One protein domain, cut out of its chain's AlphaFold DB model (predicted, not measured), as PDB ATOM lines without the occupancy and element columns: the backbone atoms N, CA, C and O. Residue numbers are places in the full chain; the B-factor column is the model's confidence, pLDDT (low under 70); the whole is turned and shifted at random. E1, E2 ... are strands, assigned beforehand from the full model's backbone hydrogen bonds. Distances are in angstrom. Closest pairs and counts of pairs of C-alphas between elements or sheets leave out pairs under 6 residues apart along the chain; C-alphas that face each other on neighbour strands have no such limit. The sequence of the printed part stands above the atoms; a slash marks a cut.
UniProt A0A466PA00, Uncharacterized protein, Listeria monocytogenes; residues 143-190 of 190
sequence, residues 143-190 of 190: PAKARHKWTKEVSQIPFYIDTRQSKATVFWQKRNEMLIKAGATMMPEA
ATOM      1  N   PRO A 143     -62.999 -19.327  28.498       60.53
ATOM      2  CA  PRO A 143     -61.699 -19.357  29.145       60.53
ATOM      3  C   PRO A 143     -60.703 -19.929  28.140       60.53
ATOM      4  O   PRO A 143     -60.901 -21.027  27.607       60.53
ATOM      5  N   ALA A 144     -59.691 -19.131  27.797       69.19
ATOM      6  CA  ALA A 144     -58.650 -19.577  26.893       69.19
ATOM      7  C   ALA A 144     -58.026 -20.828  27.520       69.19
ATOM      8  O   ALA A 144     -57.672 -20.818  28.699       69.19
ATOM      9  N   LYS A 145     -57.948 -21.925  26.757       74.12
ATOM     10  CA  LYS A 145     -57.297 -23.153  27.228       74.12
ATOM     11  C   LYS A 145     -55.911 -22.794  27.767       74.12
ATOM     12  O   LYS A 145     -55.192 -22.030  27.119       74.12
ATOM     13  N   ALA A 146     -55.541 -23.349  28.922       72.69
ATOM     14  CA  ALA A 146     -54.215 -23.147  29.491       72.69
ATOM     15  C   ALA A 146     -53.155 -23.515  28.442       72.69
ATOM     16  O   ALA A 146     -53.172 -24.605  27.865       72.69
ATOM     17  N   ARG A 147     -52.268 -22.571  28.120       68.44
ATOM     18  CA  ARG A 147     -51.258 -22.763  27.079       68.44
ATOM     19  C   ARG A 147     -49.988 -23.300  27.729       68.44
ATOM     20  O   ARG A 147     -49.243 -22.539  28.331       68.44
ATOM     21  N   HIS A 148     -49.704 -24.590  27.558       77.38
ATOM     22  CA  HIS A 148     -48.462 -25.234  28.016       77.38
ATOM     23  C   HIS A 148     -47.268 -24.898  27.104       77.38
ATOM     24  O   HIS A 148     -46.599 -25.780  26.568       77.38
ATOM     25  N   LYS A 149     -47.030 -23.608  26.847       78.38
ATOM     26  CA  LYS A 149     -45.898 -23.127  26.048       78.38
ATOM     27  C   LYS A 149     -45.017 -22.245  26.922       78.38
ATOM     28  O   LYS A 149     -45.525 -21.485  27.733       78.38
ATOM     29  N   TRP A 150     -43.708 -22.307  26.695       77.75
ATOM     30  CA  TRP A 150     -42.758 -21.346  27.246       77.75
ATOM     31  C   TRP A 150     -43.174 -19.907  26.888       77.75
ATOM     32  O   TRP A 150     -43.277 -19.576  25.701       77.75
ATOM     33  N   THR A 151     -43.426 -19.065  27.891       83.75
ATOM     34  CA  THR A 151     -43.751 -17.639  27.726       83.75
ATOM     35  C   THR A 151     -42.793 -16.772  28.534       83.75
ATOM     36  O   THR A 151     -42.104 -17.244  29.438       83.75
ATOM     37  N   LYS A 152     -42.757 -15.474  28.215       83.00
ATOM     38  CA  LYS A 152     -41.976 -14.489  28.972       83.00
ATOM     39  C   LYS A 152     -42.419 -14.403  30.435       83.00
ATOM     40  O   LYS A 152     -41.593 -14.151  31.293       83.00
ATOM     41  N   GLU A 153     -43.698 -14.641  30.719       85.44
ATOM     42  CA  GLU A 153     -44.220 -14.673  32.090       85.44
ATOM     43  C   GLU A 153     -43.595 -15.816  32.891       85.44
ATOM     44  O   GLU A 153     -43.090 -15.578  33.983       85.44
ATOM     45  N   VAL A 154     -43.516 -17.024  32.312       85.44
ATOM     46  CA  VAL A 154     -42.842 -18.170  32.949       85.44
ATOM     47  C   VAL A 154     -41.369 -17.862  33.217       85.44
ATOM     48  O   VAL A 154     -40.845 -18.257  34.255       85.44
ATOM     49  N   SER A 155     -40.709 -17.092  32.344       85.81
ATOM     50  CA  SER A 155     -39.299 -16.738  32.528       85.81
ATOM     51  C   SER A 155     -39.019 -15.787  33.697       85.81
ATOM     52  O   SER A 155     -37.855 -15.563  34.028       85.81
ATOM     53  N   GLN A 156     -40.055 -15.174  34.275       90.00
ATOM     54  CA  GLN A 156     -39.942 -14.294  35.442       90.00
ATOM     55  C   GLN A 156     -40.283 -15.011  36.752       90.00
ATOM     56  O   GLN A 156     -40.118 -14.422  37.818       90.00
ATOM     57  N   ILE A 157     -40.760 -16.258  36.693       88.88
ATOM     58  CA  ILE A 157     -41.137 -17.013  37.887       88.88
ATOM     59  C   ILE A 157     -39.862 -17.579  38.531       88.88
ATOM     60  O   ILE A 157     -39.134 -18.330  37.873       88.88
ATOM     61  N   PRO A 158     -39.571 -17.239  39.801       91.75
ATOM     62  CA  PRO A 158     -38.462 -17.834  40.523       91.75
ATOM     63  C   PRO A 158     -38.809 -19.263  40.953       91.75
ATOM     64  O   PRO A 158     -39.863 -19.525  41.532       91.75
ATOM     65  N   PHE A 159     -37.883 -20.180  40.708       90.56
ATOM     66  CA  PHE A 159     -37.867 -21.521  41.270       90.56
ATOM     67  C   PHE A 159     -36.907 -21.542  42.453       90.56
ATOM     68  O   PHE A 159     -35.786 -21.039  42.363       90.56
ATOM     69  N   TYR A 160     -37.333 -22.132  43.560       92.06
ATOM     70  CA  TYR A 160     -36.531 -22.206  44.772       92.06
ATOM     71  C   TYR A 160     -36.086 -23.644  45.000       92.06
ATOM     72  O   TYR A 160     -36.907 -24.558  45.040       92.06
ATOM     73  N   ILE A 161     -34.779 -23.829  45.141       89.62
ATOM     74  CA  ILE A 161     -34.169 -25.064  45.620       89.62
ATOM     75  C   ILE A 161     -33.842 -24.809  47.087       89.62
ATOM     76  O   ILE A 161     -33.049 -23.918  47.385       89.62
ATOM     77  N   ASP A 162     -34.471 -25.553  47.991       88.75
ATOM     78  CA  ASP A 162     -34.171 -25.513  49.424       88.75
ATOM     79  C   ASP A 162     -34.116 -26.952  49.938       88.75
ATOM     80  O   ASP A 162     -35.129 -27.601  50.196       88.75
ATOM     81  N   THR A 163     -32.905 -27.491  49.968       86.88
ATOM     82  CA  THR A 163     -32.604 -28.846  50.430       86.88
ATOM     83  C   THR A 163     -31.594 -28.764  51.568       86.88
ATOM     84  O   THR A 163     -30.943 -27.740  51.764       86.88
ATOM     85  N   ARG A 164     -31.392 -29.866  52.302       81.94
ATOM     86  CA  ARG A 164     -30.463 -29.906  53.448       81.94
ATOM     87  C   ARG A 164     -29.032 -29.455  53.105       81.94
ATOM     88  O   ARG A 164     -28.323 -28.993  53.990       81.94
ATOM     89  N   GLN A 165     -28.606 -29.630  51.854       84.31
ATOM     90  CA  GLN A 165     -27.221 -29.425  51.416       84.31
ATOM     91  C   GLN A 165     -27.081 -28.410  50.271       84.31
ATOM     92  O   GLN A 165     -25.966 -28.120  49.850       84.31
ATOM     93  N   SER A 166     -28.186 -27.861  49.760       86.69
ATOM     94  CA  SER A 166     -28.156 -26.880  48.678       86.69
ATOM     95  C   SER A 166     -29.330 -25.920  48.763       86.69
ATOM     96  O   SER A 166     -30.471 -26.330  48.993       86.69
ATOM     97  N   LYS A 167     -29.036 -24.641  48.527       91.31
ATOM     98  CA  LYS A 167     -30.015 -23.563  48.498       91.31
ATOM     99  C   LYS A 167     -29.763 -22.669  47.297       91.31
ATOM    100  O   LYS A 167     -28.671 -22.129  47.163       91.31
ATOM    101  N   ALA A 168     -30.748 -22.492  46.428       91.62
ATOM    102  CA  ALA A 168     -30.600 -21.667  45.235       91.62
ATOM    103  C   ALA A 168     -31.929 -21.037  44.813       91.62
ATOM    104  O   ALA A 168     -33.000 -21.609  44.995       91.62
ATOM    105  N   THR A 169     -31.847 -19.858  44.200       92.69
ATOM    106  CA  THR A 169     -32.963 -19.273  43.447       92.69
ATOM    107  C   THR A 169     -32.626 -19.353  41.968       92.69
ATOM    108  O   THR A 169     -31.606 -18.814  41.533       92.69
ATOM    109  N   VAL A 170     -33.472 -20.032  41.204       92.50
ATOM    110  CA  VAL A 170     -33.256 -20.352  39.796       92.50
ATOM    111  C   VAL A 170     -34.355 -19.720  38.954       92.50
ATOM    112  O   VAL A 170     -35.529 -19.777  39.296       92.50
ATOM    113  N   PHE A 171     -33.985 -19.128  37.826       91.69
ATOM    114  CA  PHE A 171     -34.915 -18.664  36.807       91.69
ATOM    115  C   PHE A 171     -34.708 -19.499  35.563       91.69
ATOM    116  O   PHE A 171     -33.610 -19.548  35.018       91.69
ATOM    117  N   TRP A 172     -35.762 -20.120  35.064       90.25
ATOM    118  CA  TRP A 172     -35.715 -20.727  33.746       90.25
ATOM    119  C   TRP A 172     -35.888 -19.566  32.751       90.25
ATOM    120  O   TRP A 172     -36.944 -18.962  32.699       90.25
ATOM    121  N   GLN A 173     -34.832 -19.104  32.074       86.50
ATOM    122  CA  GLN A 173     -34.880 -17.868  31.266       86.50
ATOM    123  C   GLN A 173     -35.330 -18.129  29.827       86.50
ATOM    124  O   GLN A 173     -36.107 -17.367  29.245       86.50
ATOM    125  N   LYS A 174     -34.860 -19.236  29.252       86.81
ATOM    126  CA  LYS A 174     -35.261 -19.735  27.931       86.81
ATOM    127  C   LYS A 174     -35.572 -21.215  28.048       86.81
ATOM    128  O   LYS A 174     -35.090 -21.859  28.966       86.81
ATOM    129  N   ARG A 175     -36.271 -21.789  27.065       81.81
ATOM    130  CA  ARG A 175     -36.618 -23.224  27.038       81.81
ATOM    131  C   ARG A 175     -35.464 -24.156  27.458       81.81
ATOM    132  O   ARG A 175     -35.720 -25.116  28.168       81.81
ATOM    133  N   ASN A 176     -34.222 -23.843  27.079       88.25
ATOM    134  CA  ASN A 176     -33.044 -24.669  27.357       88.25
ATOM    135  C   ASN A 176     -31.987 -23.956  28.227       88.25
ATOM    136  O   ASN A 176     -30.815 -24.307  28.163       88.25
ATOM    137  N   GLU A 177     -32.360 -22.922  28.985       90.12
ATOM    138  CA  GLU A 177     -31.404 -22.103  29.740       90.12
ATOM    139  C   GLU A 177     -31.962 -21.735  31.116       90.12
ATOM    140  O   GLU A 177     -33.036 -21.134  31.216       90.12
ATOM    141  N   MET A 178     -31.211 -22.064  32.169       90.75
ATOM    142  CA  MET A 178     -31.514 -21.686  33.548       90.75
ATOM    143  C   MET A 178     -30.435 -20.752  34.097       90.75
ATOM    144  O   MET A 178     -29.245 -20.973  33.899       90.75
ATOM    145  N   LEU A 179     -30.866 -19.725  34.823       91.19
ATOM    146  CA  LEU A 179     -30.023 -18.796  35.558       91.19
ATOM    147  C   LEU A 179     -30.131 -19.101  37.050       91.19
ATOM    148  O   LEU A 179     -31.201 -18.941  37.634       91.19
ATOM    149  N   ILE A 180     -29.013 -19.435  37.683       91.62
ATOM    150  CA  ILE A 180     -28.902 -19.499  39.142       91.62
ATOM    151  C   ILE A 180     -28.463 -18.119  39.646       91.62
ATOM    152  O   ILE A 180     -27.480 -17.559  39.161       91.62
ATOM    153  N   LYS A 181     -29.203 -17.531  40.592       91.25
ATOM    154  CA  LYS A 181     -28.830 -16.243  41.197       91.25
ATOM    155  C   LYS A 181     -27.606 -16.389  42.104       91.25
ATOM    156  O   LYS A 181     -27.378 -17.437  42.705       91.25
ATOM    157  N   ALA A 182     -26.844 -15.302  42.222       85.50
ATOM    158  CA  ALA A 182     -25.719 -15.213  43.147       85.50
ATOM    159  C   ALA A 182     -26.164 -15.488  44.595       85.50
ATOM    160  O   ALA A 182     -27.275 -15.126  44.983       85.50
ATOM    161  N   GLY A 183     -25.291 -16.125  45.379       84.00
ATOM    162  CA  GLY A 183     -25.596 -16.572  46.743       84.00
ATOM    163  C   GLY A 183     -26.156 -17.996  46.834       84.00
ATOM    164  O   GLY A 183     -26.595 -18.401  47.906       84.00
ATOM    165  N   ALA A 184     -26.144 -18.756  45.735       87.31
ATOM    166  CA  ALA A 184     -26.489 -20.170  45.763       87.31
ATOM    167  C   ALA A 184     -25.436 -21.000  46.519       87.31
ATOM    168  O   ALA A 184     -24.233 -20.834  46.321       87.31
ATOM    169  N   THR A 185     -25.901 -21.924  47.354       87.00
ATOM    170  CA  THR A 185     -25.089 -22.946  48.019       87.00
ATOM    171  C   THR A 185     -25.204 -24.240  47.224       87.00
ATOM    172  O   THR A 185     -26.294 -24.808  47.120       87.00
ATOM    173  N   MET A 186     -24.094 -24.688  46.640       82.81
ATOM    174  CA  MET A 186     -24.014 -25.940  45.882       82.81
ATOM    175  C   MET A 186     -23.624 -27.092  46.807       82.81
ATOM    176  O   MET A 186     -22.978 -26.870  47.833       82.81
ATOM    177  N   MET A 187     -23.988 -28.319  46.431       82.12
ATOM    178  CA  MET A 187     -23.453 -29.491  47.117       82.12
ATOM    179  C   MET A 187     -21.939 -29.606  46.848       82.12
ATOM    180  O   MET A 187     -21.509 -29.300  45.734       82.12
ATOM    181  N   PRO A 188     -21.128 -30.022  47.837       78.06
ATOM    182  CA  PRO A 188     -19.673 -30.129  47.685       78.06
ATOM    183  C   PRO A 188     -19.207 -31.209  46.698       78.06
ATOM    184  O   PRO A 188     -18.085 -31.130  46.205       78.06
ATOM    185  N   GLU A 189     -20.050 -32.200  46.408       74.19
ATOM    186  CA  GLU A 189     -19.761 -33.316  45.503       74.19
ATOM    187  C   GLU A 189     -20.901 -33.465  44.486       74.19
ATOM    188  O   GLU A 189     -22.062 -33.176  44.802       74.19
ATOM    189  N   ALA A 190     -20.540 -33.854  43.259       58.62
ATOM    190  CA  ALA A 190     -21.457 -34.053  42.137       58.62
ATOM    191  C   ALA A 190     -22.013 -35.481  42.098       58.62
ATOM    192  O   ALA A 190     -21.236 -36.417  42.389       58.62
TER     193      ALA A 190
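Overview. This is residues 143 to 190 of the 190 residues of an uncharacterized protein of Listeria monocytogenes (UniProt A0A466PA00). This part has little regular structure: a small sheet folds back and forth through E1, E2 and E3, and before it runs a long tail whose residues 143 to 148 stick out. The 48 printed residues include 19 in three named strands, with no named helix; the class is all strand, and the antiparallel order E1, E2, E3 is a meander, each strand beside the one before. It is loose, radius of gyration of the C-alphas 13.8 A, spanning 46 by 18 by 18 A.

Arrangement. E1, residues 158 to 163, and E2, residues 166 to 174, form an antiparallel hairpin at 154 degrees, with N 161 and O 168 2.8 A apart. E2 and E3, residues 177 to 180, form another at 146 degrees, with N 171 and O 179 2.8 A apart. E1 and E3, the edge strands, are apart.

Along the chain. E1 begins at C-alpha 158 (-38.462, -17.834, 40.523) and measures 15.9 A. E2 measures 23.1 A and bends by 51 degrees at residue 169. E3 measures 10.1 A, ending at C-alpha 180 (-28.902, -19.499, 39.142).

Size, cuts and confidence. The C-alphas farthest apart, Pro 143 and Pro 188, are 47.2 A apart. The printed part has no cut; both links are tight. Residues 143, 144, 147 and 190 have pLDDT under 70.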